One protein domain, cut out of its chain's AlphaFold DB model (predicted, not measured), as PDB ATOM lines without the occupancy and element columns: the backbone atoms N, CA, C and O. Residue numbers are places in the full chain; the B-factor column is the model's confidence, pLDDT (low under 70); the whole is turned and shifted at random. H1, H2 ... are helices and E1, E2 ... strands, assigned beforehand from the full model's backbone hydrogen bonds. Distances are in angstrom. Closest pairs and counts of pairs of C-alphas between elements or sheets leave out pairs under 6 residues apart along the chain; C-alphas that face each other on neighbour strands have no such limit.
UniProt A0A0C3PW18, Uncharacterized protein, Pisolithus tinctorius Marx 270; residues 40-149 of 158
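AT A GLANCE: This is residues 40 to 149 of the 158 residues of an uncharacterized protein of Pisolithus tinctorius Marx 270 (UniProt A0A0C3PW18). A compact body with a helical arm sticking out at each end: a small sheet E2 E5 E4 has the second half of H1 and H2 over one face, with H4 on that same face but beside the strands, over none of them, while residues 40 to 46 of H1 and 137 to 149 of H5 stick out. The short ladder E1 E3 is a second, separate sheet, and H3 packs on E3. The 110 printed residues hold five named helices and five named strands, in the order H1 E1 H2 E2 H3 E3 H4 E4 E5 H5; the class is mixed, helices and strands, the larger sheet is mixed and E1 E3 antiparallel. The whole is only just loose, close to compact, with a radius of gyration of the C-alphas of 16.0 A, and spans 63 by 28 by 21 A.

HOW THE PARTS SIT: Start with H1, residues 40 to 62, which touches H2, residues 72 to 83, with residues 48 to 56 alone; look at the C-alphas of Ser 52 and Ser 82, the closest, 5.1 A apart, at a steep tilt of 54 degrees, opposite ways. In the sheet, E2, residues 88 to 92, is parallel to the inner strand E5, residues 126 to 131; N 89 and O 127 are 2.8 A apart. E4, residues 121 to 123, forms an antiparallel hairpin with E5; N 121 and O 128 are 2.8 A apart. H1 makes two layers with this sheet, a helix on one face, at a height over the sheet of 6.7 A. H2 and H4, residues 110 to 119, are on the same face; the closest C-alphas of H4 and E5, Leu 117 and Cys 129, are 4.9 A apart. E1, residues 63 to 65, is antiparallel to E3, residues 105 to 107; N 64 and O 106 are 2.8 A apart. H3, residues 93 to 101, only grazes the larger sheet, and H5, residues 134 to 149, is not on it. Every O i to N i+4 pair is within hydrogen-bond range in H2, H3 and H5, against 18 of 19 in H1 and 4 of 6 in H4.

IN THESE COORDINATES: Find C-alpha 40 at (34.684, 36.300, 37.037); from there H1 runs 33.9 A to C-alpha 62 at (17.529, 7.154, 39.405). H2 is 16.8 A long, H4 14.4 A and E5 15.5 A. H5 runs 22.7 A to C-alpha 149 at (9.550, -13.252, 68.310).

THE WHOLE: The C-alphas of Ser 40 and Val 149 are the two farthest apart, 63.8 A. The printed part has no cut, no link is long, and no printed residue is under 70 in pLDDT.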
ATOM      1  N   SER A  40      34.515  37.397  36.080       85.94
ATOM      2  CA  SER A  40      34.684  36.300  37.037       85.94
ATOM      3  C   SER A  40      33.345  35.870  37.641       85.94
ATOM      4  O   SER A  40      33.054  34.673  37.688       85.94
ATOM      5  N   TRP A  41      32.482  36.828  37.991       85.50
ATOM      6  CA  TRP A  41      31.135  36.555  38.493       85.50
ATOM      7  C   TRP A  41      30.276  35.806  37.468       85.50
ATOM      8  O   TRP A  41      29.675  34.773  37.772       85.50
ATOM      9  N   THR A  42      30.219  36.307  36.231       86.19
ATOM     10  CA  THR A  42      29.397  35.693  35.172       86.19
ATOM     11  C   THR A  42      29.885  34.299  34.795       86.19
ATOM     12  O   THR A  42      29.064  33.428  34.494       86.19
ATOM     13  N   ARG A  43      31.200  34.061  34.848       83.06
ATOM     14  CA  ARG A  43      31.787  32.738  34.636       83.06
ATOM     15  C   ARG A  43      31.386  31.761  35.742       83.06
ATOM     16  O   ARG A  43      30.843  30.710  35.412       83.06
ATOM     17  N   SER A  44      31.560  32.137  37.011       82.69
ATOM     18  CA  SER A  44      31.173  31.296  38.156       82.69
ATOM     19  C   SER A  44      29.696  30.909  38.085       82.69
ATOM     20  O   SER A  44      29.349  29.734  38.162       82.69
ATOM     21  N   HIS A  45      28.816  31.882  37.820       84.31
ATOM     22  CA  HIS A  45      27.377  31.629  37.746       84.31
ATOM     23  C   HIS A  45      26.994  30.658  36.613       84.31
ATOM     24  O   HIS A  45      26.075  29.849  36.754       84.31
ATOM     25  N   ARG A  46      27.677  30.724  35.461       86.00
ATOM     26  CA  ARG A  46      27.443  29.792  34.345       86.00
ATOM     27  C   ARG A  46      27.921  28.379  34.671       86.00
ATOM     28  O   ARG A  46      27.231  27.424  34.312       86.00
ATOM     29  N   GLU A  47      29.065  28.252  35.335       87.00
ATOM     30  CA  GLU A  47      29.617  26.961  35.762       87.00
ATOM     31  C   GLU A  47      28.686  26.281  36.783       87.00
ATOM     32  O   GLU A  47      28.319  25.119  36.592       87.00
ATOM     33  N   ASP A  48      28.171  27.027  37.766       87.62
ATOM     34  CA  ASP A  48      27.192  26.527  38.745       87.62
ATOM     35  C   ASP A  48      25.877  26.083  38.080       87.62
ATOM     36  O   ASP A  48      25.290  25.043  38.410       87.62
ATOM     37  N   GLN A  49      25.402  26.839  37.086       89.75
ATOM     38  CA  GLN A  49      24.199  26.479  36.336       89.75
ATOM     39  C   GLN A  49      24.405  25.220  35.476       89.75
ATOM     40  O   GLN A  49      23.488  24.407  35.332       89.75
ATOM     41  N   ALA A  50      25.592  25.033  34.900       92.12
ATOM     42  CA  ALA A  50      25.922  23.818  34.161       92.12
ATOM     43  C   ALA A  50      26.015  22.604  35.100       92.12
ATOM     44  O   ALA A  50      25.435  21.557  34.800       92.12
ATOM     45  N   ARG A  51      26.662  22.762  36.262       93.12
ATOM     46  CA  ARG A  51      26.779  21.711  37.284       93.12
ATOM     47  C   ARG A  51      25.433  21.300  37.855       93.12
ATOM     48  O   ARG A  51      25.131  20.115  37.875       93.12
ATOM     49  N   SER A  52      24.591  22.256  38.239       93.81
ATOM     50  CA  SER A  52      23.238  21.958  38.729       93.81
ATOM     51  C   SER A  52      22.391  21.212  37.694       93.81
ATOM     52  O   SER A  52      21.683  20.271  38.045       93.81
ATOM     53  N   ARG A  53      22.500  21.552  36.401       94.00
ATOM     54  CA  ARG A  53      21.841  20.792  35.324       94.00
ATOM     55  C   ARG A  53      22.402  19.377  35.181       94.00
ATOM     56  O   ARG A  53      21.624  18.457  34.948       94.00
ATOM     57  N   ALA A  54      23.716  19.195  35.301       95.06
ATOM     58  CA  ALA A  54      24.348  17.876  35.255       95.06
ATOM     59  C   ALA A  54      23.912  16.998  36.442       95.06
ATOM     60  O   ALA A  54      23.478  15.869  36.230       95.06
ATOM     61  N   ALA A  55      23.918  17.558  37.650       95.19
ATOM     62  CA  ALA A  55      23.426  16.920  38.866       95.19
ATOM     63  C   ALA A  55      21.947  16.524  38.757       95.19
ATOM     64  O   ALA A  55      21.580  15.400  39.078       95.19
ATOM     65  N   LEU A  56      21.090  17.410  38.235       94.94
ATOM     66  CA  LEU A  56      19.673  17.104  38.024       94.94
ATOM     67  C   LEU A  56      19.476  15.979  36.995       94.94
ATOM     68  O   LEU A  56      18.596  15.142  37.156       94.94
ATOM     69  N   ARG A  57      20.296  15.945  35.935       94.88
ATOM     70  CA  ARG A  57      20.270  14.858  34.944       94.88
ATOM     71  C   ARG A  57      20.707  13.531  35.548       94.88
ATOM     72  O   ARG A  57      20.089  12.528  35.227       94.88
ATOM     73  N   ALA A  58      21.737  13.531  36.394       94.56
ATOM     74  CA  ALA A  58      22.145  12.349  37.148       94.56
ATOM     75  C   ALA A  58      21.031  11.894  38.100       94.56
ATOM     76  O   ALA A  58      20.706  10.720  38.147       94.56
ATOM     77  N   LEU A  59      20.369  12.819  38.794       94.44
ATOM     78  CA  LEU A  59      19.236  12.469  39.648       94.44
ATOM     79  C   LEU A  59      18.080  11.850  38.844       94.44
ATOM     80  O   LEU A  59      17.491  10.868  39.283       94.44
ATOM     81  N   LEU A  60      17.815  12.364  37.637       94.31
ATOM     82  CA  LEU A  60      16.749  11.892  36.744       94.31
ATOM     83  C   LEU A  60      16.951  10.461  36.204       94.31
ATOM     84  O   LEU A  60      16.016   9.859  35.663       94.31
ATOM     85  N   THR A  61      18.165   9.910  36.292       92.88
ATOM     86  CA  THR A  61      18.409   8.509  35.915       92.88
ATOM     87  C   THR A  61      18.007   7.534  37.008       92.88
ATOM     88  O   THR A  61      17.821   6.370  36.694       92.88
ATOM     89  N   VAL A  62      17.894   7.994  38.255       92.12
ATOM     90  CA  VAL A  62      17.529   7.154  39.405       92.12
ATOM     91  C   VAL A  62      16.080   7.417  39.810       92.12
ATOM     92  O   VAL A  62      15.296   6.501  40.018       92.12
ATOM     93  N   ILE A  63      15.699   8.692  39.871       93.25
ATOM     94  CA  ILE A  63      14.384   9.139  40.324       93.25
ATOM     95  C   ILE A  63      13.745   9.970  39.221       93.25
ATOM     96  O   ILE A  63      14.348  10.911  38.711       93.25
ATOM     97  N   THR A  64      12.502   9.667  38.876       93.94
ATOM     98  CA  THR A  64      11.725  10.438  37.906       93.94
ATOM     99  C   THR A  64      10.618  11.182  38.647       93.94
ATOM    100  O   THR A  64       9.890  10.560  39.413       93.94
ATOM    101  N   PRO A  65      10.465  12.506  38.482       93.88
ATOM    102  CA  PRO A  65       9.319  13.194  39.059       93.88
ATOM    103  C   PRO A  65       8.048  12.782  38.301       93.88
ATOM    104  O   PRO A  65       8.052  12.744  37.069       93.88
ATOM    105  N   SER A  66       6.967  12.486  39.024       91.19
ATOM    106  CA  SER A  66       5.715  11.991  38.423       91.19
ATOM    107  C   SER A  66       5.016  13.069  37.593       91.19
ATOM    108  O   SER A  66       4.441  12.817  36.536       91.19
ATOM    109  N   CYS A  67       5.124  14.319  38.043       83.25
ATOM    110  CA  CYS A  67       4.796  15.499  37.255       83.25
ATOM    111  C   CYS A  67       6.074  15.978  36.557       83.25
ATOM    112  O   CYS A  67       7.148  15.913  37.144       83.25
ATOM    113  N   SER A  68       5.999  16.552  35.351       84.25
ATOM    114  CA  SER A  68       7.176  17.034  34.589       84.25
ATOM    115  C   SER A  68       8.024  18.127  35.284       84.25
ATOM    116  O   SER A  68       8.944  18.680  34.679       84.25
ATOM    117  N   PHE A  69       7.726  18.456  36.541       89.31
ATOM    118  CA  PHE A  69       8.400  19.435  37.375       89.31
ATOM    119  C   PHE A  69       9.011  18.779  38.613       89.31
ATOM    120  O   PHE A  69       8.350  18.050  39.347       89.31
ATOM    121  N   TRP A  70      10.271  19.114  38.888       92.06
ATOM    122  CA  TRP A  70      10.956  18.671  40.097       92.06
ATOM    123  C   TRP A  70      10.425  19.381  41.349       92.06
ATOM    124  O   TRP A  70      10.341  20.616  41.352       92.06
ATOM    125  N   PRO A  71      10.170  18.651  42.450       93.06
ATOM    126  CA  PRO A  71       9.841  19.272  43.727       93.06
ATOM    127  C   PRO A  71      10.976  20.178  44.221       93.06
ATOM    128  O   PRO A  71      12.165  19.879  44.066       93.06
ATOM    129  N   SER A  72      10.611  21.288  44.868       93.56
ATOM    130  CA  SER A  72      11.563  22.330  45.291       93.56
ATOM    131  C   SER A  72      12.645  21.830  46.260       93.56
ATOM    132  O   SER A  72      13.751  22.362  46.294       93.56
ATOM    133  N   ARG A  73      12.350  20.786  47.035       94.50
ATOM    134  CA  ARG A  73      13.297  20.127  47.944       94.50
ATOM    135  C   ARG A  73      14.451  19.440  47.203       94.50
ATOM    136  O   ARG A  73      15.602  19.693  47.546       94.50
ATOM    137  N   TYR A  74      14.189  18.700  46.122       94.56
ATOM    138  CA  TYR A  74      15.254  18.084  45.313       94.56
ATOM    139  C   TYR A  74      16.093  19.125  44.579       94.56
ATOM    140  O   TYR A  74      17.317  19.022  44.543       94.56
ATOM    141  N   THR A  75      15.467  20.173  44.036       94.19
ATOM    142  CA  THR A  75      16.221  21.232  43.348       94.19
ATOM    143  C   THR A  75      17.117  22.015  44.311       94.19
ATOM    144  O   THR A  75      18.221  22.402  43.929       94.19
ATOM    145  N   LYS A  76      16.707  22.189  45.577       95.00
ATOM    146  CA  LYS A  76      17.567  22.738  46.639       95.00
ATOM    147  C   LYS A  76      18.755  21.826  46.947       95.00
ATOM    148  O   LYS A  76      19.870  22.339  47.011       95.00
ATOM    149  N   LEU A  77      18.544  20.514  47.085       94.69
ATOM    150  CA  LEU A  77      19.625  19.546  47.319       94.69
ATOM    151  C   LEU A  77      20.627  19.538  46.161       94.69
ATOM    152  O   LEU A  77      21.826  19.668  46.380       94.69
ATOM    153  N   VAL A  78      20.133  19.497  44.922       94.75
ATOM    154  CA  VAL A  78      20.954  19.585  43.707       94.75
ATOM    155  C   VAL A  78      21.747  20.890  43.664       94.75
ATOM    156  O   VAL A  78      22.940  20.882  43.366       94.75
ATOM    157  N   LYS A  79      21.119  22.021  44.003       93.25
ATOM    158  CA  LYS A  79      21.811  23.313  44.063       93.25
ATOM    159  C   LYS A  79      22.910  23.305  45.128       93.25
ATOM    160  O   LYS A  79      24.025  23.732  44.845       93.25
ATOM    161  N   GLN A  80      22.628  22.789  46.323       92.88
ATOM    162  CA  GLN A  80      23.621  22.664  47.393       92.88
ATOM    163  C   GLN A  80      24.777  21.738  46.998       92.88
ATOM    164  O   GLN A  80      25.932  22.070  47.257       92.88
ATOM    165  N   ALA A  81      24.481  20.621  46.332       93.38
ATOM    166  CA  ALA A  81      25.476  19.693  45.814       93.38
ATOM    167  C   ALA A  81      26.342  20.343  44.721       93.38
ATOM    168  O   ALA A  81      27.555  20.191  44.749       93.38
ATOM    169  N   SER A  82      25.746  21.144  43.829       91.88
ATOM    170  CA  SER A  82      26.456  21.814  42.725       91.88
ATOM    171  C   SER A  82      27.487  22.857  43.154       91.88
ATOM    172  O   SER A  82      28.452  23.092  42.429       91.88
ATOM    173  N   VAL A  83      27.298  23.453  44.334       89.25
ATOM    174  CA  VAL A  83      28.243  24.413  44.928       89.25
ATOM    175  C   VAL A  83      29.397  23.691  45.638       89.25
ATOM    176  O   VAL A  83      30.473  24.256  45.820       89.25
ATOM    177  N   ARG A  84      29.201  22.432  46.052       88.31
ATOM    178  CA  ARG A  84      30.239  21.627  46.705       88.31
ATOM    179  C   ARG A  84      31.147  20.988  45.654       88.31
ATOM    180  O   ARG A  84      30.707  20.621  44.577       88.31
ATOM    181  N   ALA A  85      32.420  20.798  45.994       83.62
ATOM    182  CA  ALA A  85      33.400  20.184  45.094       83.62
ATOM    183  C   ALA A  85      33.334  18.644  45.033       83.62
ATOM    184  O   ALA A  85      34.074  18.043  44.266       83.62
ATOM    185  N   ASN A  86      32.499  18.008  45.862       88.94
ATOM    186  CA  ASN A  86      32.478  16.549  46.025       88.94
ATOM    187  C   ASN A  86      31.478  15.833  45.097       88.94
ATOM    188  O   ASN A  86      31.259  14.642  45.277       88.94
ATOM    189  N   ASP A  87      30.810  16.567  44.194       93.06
ATOM    190  CA  ASP A  87      29.826  16.059  43.224       93.06
ATOM    191  C   ASP A  87      28.884  14.979  43.808       93.06
ATOM    192  O   ASP A  87      28.623  13.935  43.213       93.06
ATOM    193  N   CYS A  88      28.388  15.222  45.027       95.06
ATOM    194  CA  CYS A  88      27.631  14.249  45.812       95.06
ATOM    195  C   CYS A  88      26.257  14.806  46.194       95.06
ATOM    196  O   CYS A  88      26.157  15.886  46.789       95.06
ATOM    197  N   ILE A  89      25.205  14.060  45.852       95.75
ATOM    198  CA  ILE A  89      23.812  14.365  46.170       95.75
ATOM    199  C   ILE A  89      23.367  13.407  47.268       95.75
ATOM    200  O   ILE A  89      23.232  12.208  47.044       95.75
ATOM    201  N   VAL A  90      23.113  13.962  48.447       94.94
ATOM    202  CA  VAL A  90      22.634  13.202  49.601       94.94
ATOM    203  C   VAL A  90      21.131  13.413  49.732       94.94
ATOM    204  O   VAL A  90      20.677  14.547  49.904       94.94
ATOM    205  N   LEU A  91      20.366  12.332  49.630       94.69
ATOM    206  CA  LEU A  91      18.910  12.335  49.712       94.69
ATOM    207  C   LEU A  91      18.462  11.815  51.085       94.69
ATOM    208  O   LEU A  91      18.832  10.699  51.441       94.69
ATOM    209  N   PRO A  92      17.671  12.563  51.867       93.88
ATOM    210  CA  PRO A  92      17.087  12.032  53.098       93.88
ATOM    211  C   PRO A  92      16.138  10.867  52.781       93.88
ATOM    212  O   PRO A  92      15.270  10.997  51.916       93.88
ATOM    213  N   PHE A  93      16.325   9.714  53.429       90.94
ATOM    214  CA  PHE A  93      15.540   8.514  53.119       90.94
ATOM    215  C   PHE A  93      14.051   8.686  53.404       90.94
ATOM    216  O   PHE A  93      13.220   8.296  52.590       90.94
ATOM    217  N   ASP A  94      13.726   9.288  54.546       90.38
ATOM    218  CA  ASP A  94      12.367   9.619  54.969       90.38
ATOM    219  C   ASP A  94      11.635  10.429  53.895       90.38
ATOM    220  O   ASP A  94      10.539  10.059  53.474       90.38
ATOM    221  N   MET A  95      12.296  11.469  53.384       93.00
ATOM    222  CA  MET A  95      11.778  12.322  52.325       93.00
ATOM    223  C   MET A  95      11.550  11.527  51.039       93.00
ATOM    224  O   MET A  95      10.497  11.651  50.424       93.00
ATOM    225  N   VAL A  96      12.518  10.709  50.622       92.94
ATOM    226  CA  VAL A  96      12.398   9.919  49.388       92.94
ATOM    227  C   VAL A  96      11.241   8.926  49.486       92.94
ATOM    228  O   VAL A  96      10.424   8.854  48.574       92.94
ATOM    229  N   ILE A  97      11.128   8.192  50.596       91.31
ATOM    230  CA  ILE A  97      10.055   7.210  50.791       91.31
ATOM    231  C   ILE A  97       8.691   7.889  50.855       91.31
ATOM    232  O   ILE A  97       7.764   7.440  50.182       91.31
ATOM    233  N   GLN A  98       8.564   8.980  51.611       93.19
ATOM    234  CA  GLN A  98       7.315   9.733  51.678       93.19
ATOM    235  C   GLN A  98       6.896  10.234  50.290       93.19
ATOM    236  O   GLN A  98       5.742  10.074  49.904       93.19
ATOM    237  N   ASP A  99       7.835  10.763  49.511       94.31
ATOM    238  CA  ASP A  99       7.550  11.291  48.181       94.31
ATOM    239  C   ASP A  99       7.140  10.209  47.179       94.31
ATOM    240  O   ASP A  99       6.324  10.474  46.296       94.31
ATOM    241  N   VAL A 100       7.692   9.001  47.309       93.44
ATOM    242  CA  VAL A 100       7.269   7.837  46.520       93.44
ATOM    243  C   VAL A 100       5.854   7.416  46.911       93.44
ATOM    244  O   VAL A 100       5.020   7.186  46.039       93.44
ATOM    245  N   LEU A 101       5.550   7.356  48.212       92.50
ATOM    246  CA  LEU A 101       4.214   7.002  48.709       92.50
ATOM    247  C   LEU A 101       3.149   8.033  48.310       92.50
ATOM    248  O   LEU A 101       2.015   7.664  48.011       92.50
ATOM    249  N   GLU A 102       3.514   9.314  48.279       94.56
ATOM    250  CA  GLU A 102       2.657  10.408  47.816       94.56
ATOM    251  C   GLU A 102       2.551  10.479  46.281       94.56
ATOM    252  O   GLU A 102       1.793  11.295  45.755       94.56
ATOM    253  N   GLY A 103       3.303   9.651  45.545       93.38
ATOM    254  CA  GLY A 103       3.332   9.662  44.082       93.38
ATOM    255  C   GLY A 103       3.928  10.945  43.500       93.38
ATOM    256  O   GLY A 103       3.602  11.325  42.379       93.38
ATOM    257  N   VAL A 104       4.781  11.639  44.255       95.69
ATOM    258  CA  VAL A 104       5.487  12.851  43.817       95.69
ATOM    259  C   VAL A 104       6.696  12.496  42.950       95.69
ATOM    260  O   VAL A 104       7.050  13.238  42.026       95.69
ATOM    261  N   ILE A 105       7.327  11.365  43.257       95.00
ATOM    262  CA  ILE A 105       8.420  10.786  42.486       95.00
ATOM    263  C   ILE A 105       8.193   9.289  42.281       95.00
ATOM    264  O   ILE A 105       7.500   8.638  43.059       95.00
ATOM    265  N   GLU A 106       8.853   8.742  41.274       94.56
ATOM    266  CA  GLU A 106       8.866   7.323  40.947       94.56
ATOM    267  C   GLU A 106      10.312   6.868  40.725       94.56
ATOM    268  O   GLU A 106      11.117   7.568  40.100       94.56
ATOM    269  N   PHE A 107      10.655   5.685  41.233       92.25
ATOM    270  CA  PHE A 107      11.903   5.017  40.864       92.25
ATOM    271  C   PHE A 107      11.770   4.388  39.482       92.25
ATOM    272  O   PHE A 107      10.687   3.935  39.109       92.25
ATOM    273  N   ARG A 108      12.870   4.340  38.724       88.50
ATOM    274  CA  ARG A 108      12.859   3.654  37.425       88.50
ATOM    275  C   ARG A 108      12.845   2.143  37.605       88.50
ATOM    276  O   ARG A 108      12.078   1.467  36.926       88.50
ATOM    277  N   ASP A 109      13.665   1.647  38.525       88.31
ATOM    278  CA  ASP A 109      13.678   0.260  38.972       88.31
ATOM    279  C   ASP A 109      13.742   0.230  40.508       88.31
ATOM    280  O   ASP A 109      14.821   0.303  41.093       88.31
ATOM    281  N   PRO A 110      12.598   0.129  41.205       84.62
ATOM    282  CA  PRO A 110      12.562   0.271  42.657       84.62
ATOM    283  C   PRO A 110      13.367  -0.801  43.405       84.62
ATOM    284  O   PRO A 110      13.789  -0.553  44.531       84.62
ATOM    285  N   LEU A 111      13.583  -1.986  42.825       83.94
ATOM    286  CA  LEU A 111      14.319  -3.053  43.509       83.94
ATOM    287  C   LEU A 111      15.828  -2.830  43.436       83.94
ATOM    288  O   LEU A 111      16.526  -3.070  44.420       83.94
ATOM    289  N   ILE A 112      16.316  -2.373  42.285       84.06
ATOM    290  CA  ILE A 112      17.741  -2.129  42.061       84.06
ATOM    291  C   ILE A 112      18.129  -0.763  42.631       84.06
ATOM    292  O   ILE A 112      19.051  -0.668  43.442       84.06
ATOM    293  N   ASP A 113      17.360   0.277  42.295       86.00
ATOM    294  CA  ASP A 113      17.683   1.662  42.633       86.00
ATOM    295  C   ASP A 113      17.754   1.866  44.149       86.00
ATOM    296  O   ASP A 113      18.661   2.543  44.624       86.00
ATOM    297  N   ILE A 114      16.845   1.269  44.935       85.06
ATOM    298  CA  ILE A 114      16.839   1.438  46.399       85.06
ATOM    299  C   ILE A 114      18.089   0.820  47.032       85.06
ATOM    300  O   ILE A 114      18.705   1.444  47.898       85.06
ATOM    301  N   VAL A 115      18.478  -0.387  46.613       86.19
ATOM    302  CA  VAL A 115      19.666  -1.062  47.157       86.19
ATOM    303  C   VAL A 115      20.919  -0.272  46.789       86.19
ATOM    304  O   VAL A 115      21.713   0.066  47.672       86.19
ATOM    305  N   ASP A 116      21.047   0.125  45.526       88.31
ATOM    306  CA  ASP A 116      22.203   0.882  45.051       88.31
ATOM    307  C   ASP A 116      22.280   2.277  45.695       88.31
ATOM    308  O   ASP A 116      23.360   2.734  46.067       88.31
ATOM    309  N   LEU A 117      21.139   2.930  45.939       88.62
ATOM    310  CA  LEU A 117      21.070   4.217  46.638       88.62
ATOM    311  C   LEU A 117      21.577   4.147  48.082       88.62
ATOM    312  O   LEU A 117      22.148   5.127  48.569       88.62
ATOM    313  N   THR A 118      21.392   3.015  48.772       86.88
ATOM    314  CA  THR A 118      21.941   2.836  50.129       86.88
ATOM    315  C   THR A 118      23.460   2.665  50.133       86.88
ATOM    316  O   THR A 118      24.115   3.106  51.078       86.88
ATOM    317  N   GLY A 119      24.029   2.079  49.074       85.69
ATOM    318  CA  GLY A 119      25.479   1.962  48.878       85.69
ATOM    319  C   GLY A 119      26.128   3.207  48.260       85.69
ATOM    320  O   GLY A 119      27.336   3.403  48.390       85.69
ATOM    321  N   GLY A 120      25.319   4.063  47.635       91.62
ATOM    322  CA  GLY A 120      25.761   5.167  46.798       91.62
ATOM    323  C   GLY A 120      25.902   4.721  45.345       91.62
ATOM    324  O   GLY A 120      26.736   3.878  45.018       91.62
ATOM    325  N   ILE A 121      25.099   5.317  44.465       93.81
ATOM    326  CA  ILE A 121      25.118   5.051  43.029       93.81
ATOM    327  C   ILE A 121      25.866   6.166  42.300       93.81
ATOM    328  O   ILE A 121      25.584   7.353  42.472       93.81
ATOM    329  N   GLN A 122      26.827   5.792  41.457       94.94
ATOM    330  CA  GLN A 122      27.570   6.751  40.649       94.94
ATOM    331  C   GLN A 122      26.932   6.899  39.267       94.94
ATOM    332  O   GLN A 122      26.941   5.961  38.470       94.94
ATOM    333  N   VAL A 123      26.429   8.093  38.944       94.12
ATOM    334  CA  VAL A 123      25.839   8.384  37.632       94.12
ATOM    335  C   VAL A 123      26.332   9.714  37.081       94.12
ATOM    336  O   VAL A 123      26.256  10.747  37.737       94.12
ATOM    337  N   ASN A 124      26.821   9.712  35.835       92.81
ATOM    338  CA  ASN A 124      27.328  10.908  35.145       92.81
ATOM    339  C   ASN A 124      28.383  11.692  35.957       92.81
ATOM    340  O   ASN A 124      28.411  12.922  35.914       92.81
ATOM    341  N   GLY A 125      29.223  10.985  36.721       93.44
ATOM    342  CA  GLY A 125      30.235  11.582  37.602       93.44
ATOM    343  C   GLY A 125      29.711  12.054  38.963       93.44
ATOM    344  O   GLY A 125      30.520  12.422  39.805       93.44
ATOM    345  N   TRP A 126      28.400  11.993  39.205       96.44
ATOM    346  CA  TRP A 126      27.788  12.318  40.492       96.44
ATOM    347  C   TRP A 126      27.616  11.067  41.339       96.44
ATOM    348  O   TRP A 126      27.193  10.035  40.824       96.44
ATOM    349  N   ASN A 127      27.898  11.163  42.635       96.12
ATOM    350  CA  ASN A 127      27.537  10.125  43.596       96.12
ATOM    351  C   ASN A 127      26.194  10.486  44.241       96.12
ATOM    352  O   ASN A 127      26.068  11.544  44.858       96.12
ATOM    353  N   ILE A 128      25.187   9.638  44.077       95.75
ATOM    354  CA  ILE A 128      23.860   9.828  44.656       95.75
ATOM    355  C   ILE A 128      23.703   8.790  45.751       95.75
ATOM    356  O   ILE A 128      23.759   7.593  45.490       95.75
ATOM    357  N   CYS A 129      23.496   9.236  46.980       94.62
ATOM    358  CA  CYS A 129      23.304   8.330  48.098       94.62
ATOM    359  C   CYS A 129      22.130   8.761  48.958       94.62
ATOM    360  O   CYS A 129      21.770   9.938  49.045       94.62
ATOM    361  N   VAL A 130      21.533   7.776  49.608       93.19
ATOM    362  CA  VAL A 130      20.490   7.990  50.593       93.19
ATOM    363  C   VAL A 130      21.123   8.101  51.975       93.19
ATOM    364  O   VAL A 130      21.907   7.251  52.397       93.19
ATOM    365  N   HIS A 131      20.750   9.143  52.707       92.44
ATOM    366  CA  HIS A 131      21.040   9.256  54.123       92.44
ATOM    367  C   HIS A 131      19.932   8.572  54.918       92.44
ATOM    368  O   HIS A 131      18.811   9.079  54.995       92.44
ATOM    369  N   LEU A 132      20.253   7.421  55.511       86.12
ATOM    370  CA  LEU A 132      19.398   6.802  56.514       86.12
ATOM    371  C   LEU A 132      19.673   7.449  57.869       86.12
ATOM    372  O   LEU A 132      20.781   7.347  58.403       86.12
ATOM    373  N   GLU A 133      18.656   8.073  58.452       85.50
ATOM    374  CA  GLU A 133      18.735   8.488  59.844       85.50
ATOM    375  C   GLU A 133      18.812   7.258  60.756       85.50
ATOM    376  O   GLU A 133      18.086   6.278  60.578       85.50
ATOM    377  N   TRP A 134      19.663   7.322  61.783       79.38
ATOM    378  CA  TRP A 134      19.837   6.224  62.742       79.38
ATOM    379  C   TRP A 134      18.524   5.804  63.416       79.38
ATOM    380  O   TRP A 134      18.318   4.632  63.714       79.38
ATOM    381  N   LYS A 135      17.602   6.752  63.612       83.75
ATOM    382  CA  LYS A 135      16.290   6.488  64.205       83.75
ATOM    383  C   LYS A 135      15.481   5.468  63.393       83.75
ATOM    384  O   LYS A 135      14.964   4.519  63.966       83.75
ATOM    385  N   LEU A 136      15.455   5.611  62.067       76.81
ATOM    386  CA  LEU A 136      14.755   4.680  61.175       76.81
ATOM    387  C   LEU A 136      15.375   3.280  61.213       76.81
ATOM    388  O   LEU A 136      14.660   2.285  61.122       76.81
ATOM    389  N   TRP A 137      16.696   3.199  61.393       79.56
ATOM    390  CA  TRP A 137      17.389   1.930  61.617       79.56
ATOM    391  C   TRP A 137      16.907   1.234  62.890       79.56
ATOM    392  O   TRP A 137      16.634   0.035  62.864       79.56
ATOM    393  N   VAL A 138      16.780   1.979  63.991       83.44
ATOM    394  CA  VAL A 138      16.298   1.443  65.272       83.44
ATOM    395  C   VAL A 138      14.857   0.951  65.144       83.44
ATOM    396  O   VAL A 138      14.588  -0.193  65.506       83.44
ATOM    397  N   ASP A 139      13.971   1.752  64.550       84.56
ATOM    398  CA  ASP A 139      12.557   1.396  64.370       84.56
ATOM    399  C   ASP A 139      12.401   0.142  63.482       84.56
ATOM    400  O   ASP A 139      11.642  -0.780  63.797       84.56
ATOM    401  N   ALA A 140      13.170   0.056  62.391       79.75
ATOM    402  CA  ALA A 140      13.176  -1.110  61.510       79.75
ATOM    403  C   ALA A 140      13.714  -2.369  62.212       79.75
ATOM    404  O   ALA A 140      13.167  -3.463  62.034       79.75
ATOM    405  N   MET A 141      14.762  -2.230  63.034       79.69
ATOM    406  CA  MET A 141      15.281  -3.339  63.838       79.69
ATOM    407  C   MET A 141      14.275  -3.801  64.892       79.69
ATOM    408  O   MET A 141      14.107  -5.008  65.068       79.69
ATOM    409  N   GLU A 142      13.585  -2.880  65.563       89.19
ATOM    410  CA  GLU A 142      12.561  -3.203  66.559       89.19
ATOM    411  C   GLU A 142      11.392  -3.979  65.930       89.19
ATOM    412  O   GLU A 142      10.986  -5.027  66.446       89.19
ATOM    413  N   LEU A 143      10.913  -3.537  64.763       82.69
ATOM    414  CA  LEU A 143       9.899  -4.243  63.971       82.69
ATOM    415  C   LEU A 143      10.360  -5.646  63.559       82.69
ATOM    416  O   LEU A 143       9.618  -6.622  63.706       82.69
ATOM    417  N   TRP A 144      11.596  -5.770  63.073       84.19
ATOM    418  CA  TRP A 144      12.152  -7.053  62.651       84.19
ATOM    419  C   TRP A 144      12.297  -8.037  63.819       84.19
ATOM    420  O   TRP A 144      11.927  -9.212  63.697       84.19
ATOM    421  N   LEU A 145      12.776  -7.558  64.970       87.25
ATOM    422  CA  LEU A 145      12.871  -8.346  66.200       87.25
ATOM    423  C   LEU A 145      11.485  -8.789  66.678       87.25
ATOM    424  O   LEU A 145      11.292  -9.969  66.980       87.25
ATOM    425  N   SER A 146      10.504  -7.885  66.658       89.12
ATOM    426  CA  SER A 146       9.114  -8.177  67.028       89.12
ATOM    427  C   SER A 146       8.504  -9.271  66.145       89.12
ATOM    428  O   SER A 146       7.894 -10.219  66.649       89.12
ATOM    429  N   HIS A 147       8.749  -9.220  64.832       86.06
ATOM    430  CA  HIS A 147       8.290 -10.246  63.893       86.06
ATOM    431  C   HIS A 147       8.943 -11.615  64.156       86.06
ATOM    432  O   HIS A 147       8.263 -12.646  64.159       86.06
ATOM    433  N   LYS A 148      10.255 -11.650  64.436       82.19
ATOM    434  CA  LYS A 148      10.974 -12.897  64.760       82.19
ATOM    435  C   LYS A 148      10.488 -13.543  66.055       82.19
ATOM    436  O   LYS A 148      10.436 -14.772  66.127       82.19
ATOM    437  N   VAL A 149      10.134 -12.746  67.061       87.62
ATOM    438  CA  VAL A 149       9.550 -13.252  68.310       87.62
ATOM    439  C   VAL A 149       8.168 -13.854  68.048       87.62
ATOM    440  O   VAL A 149       7.901 -14.970  68.492       87.62
TER     441      VAL A 149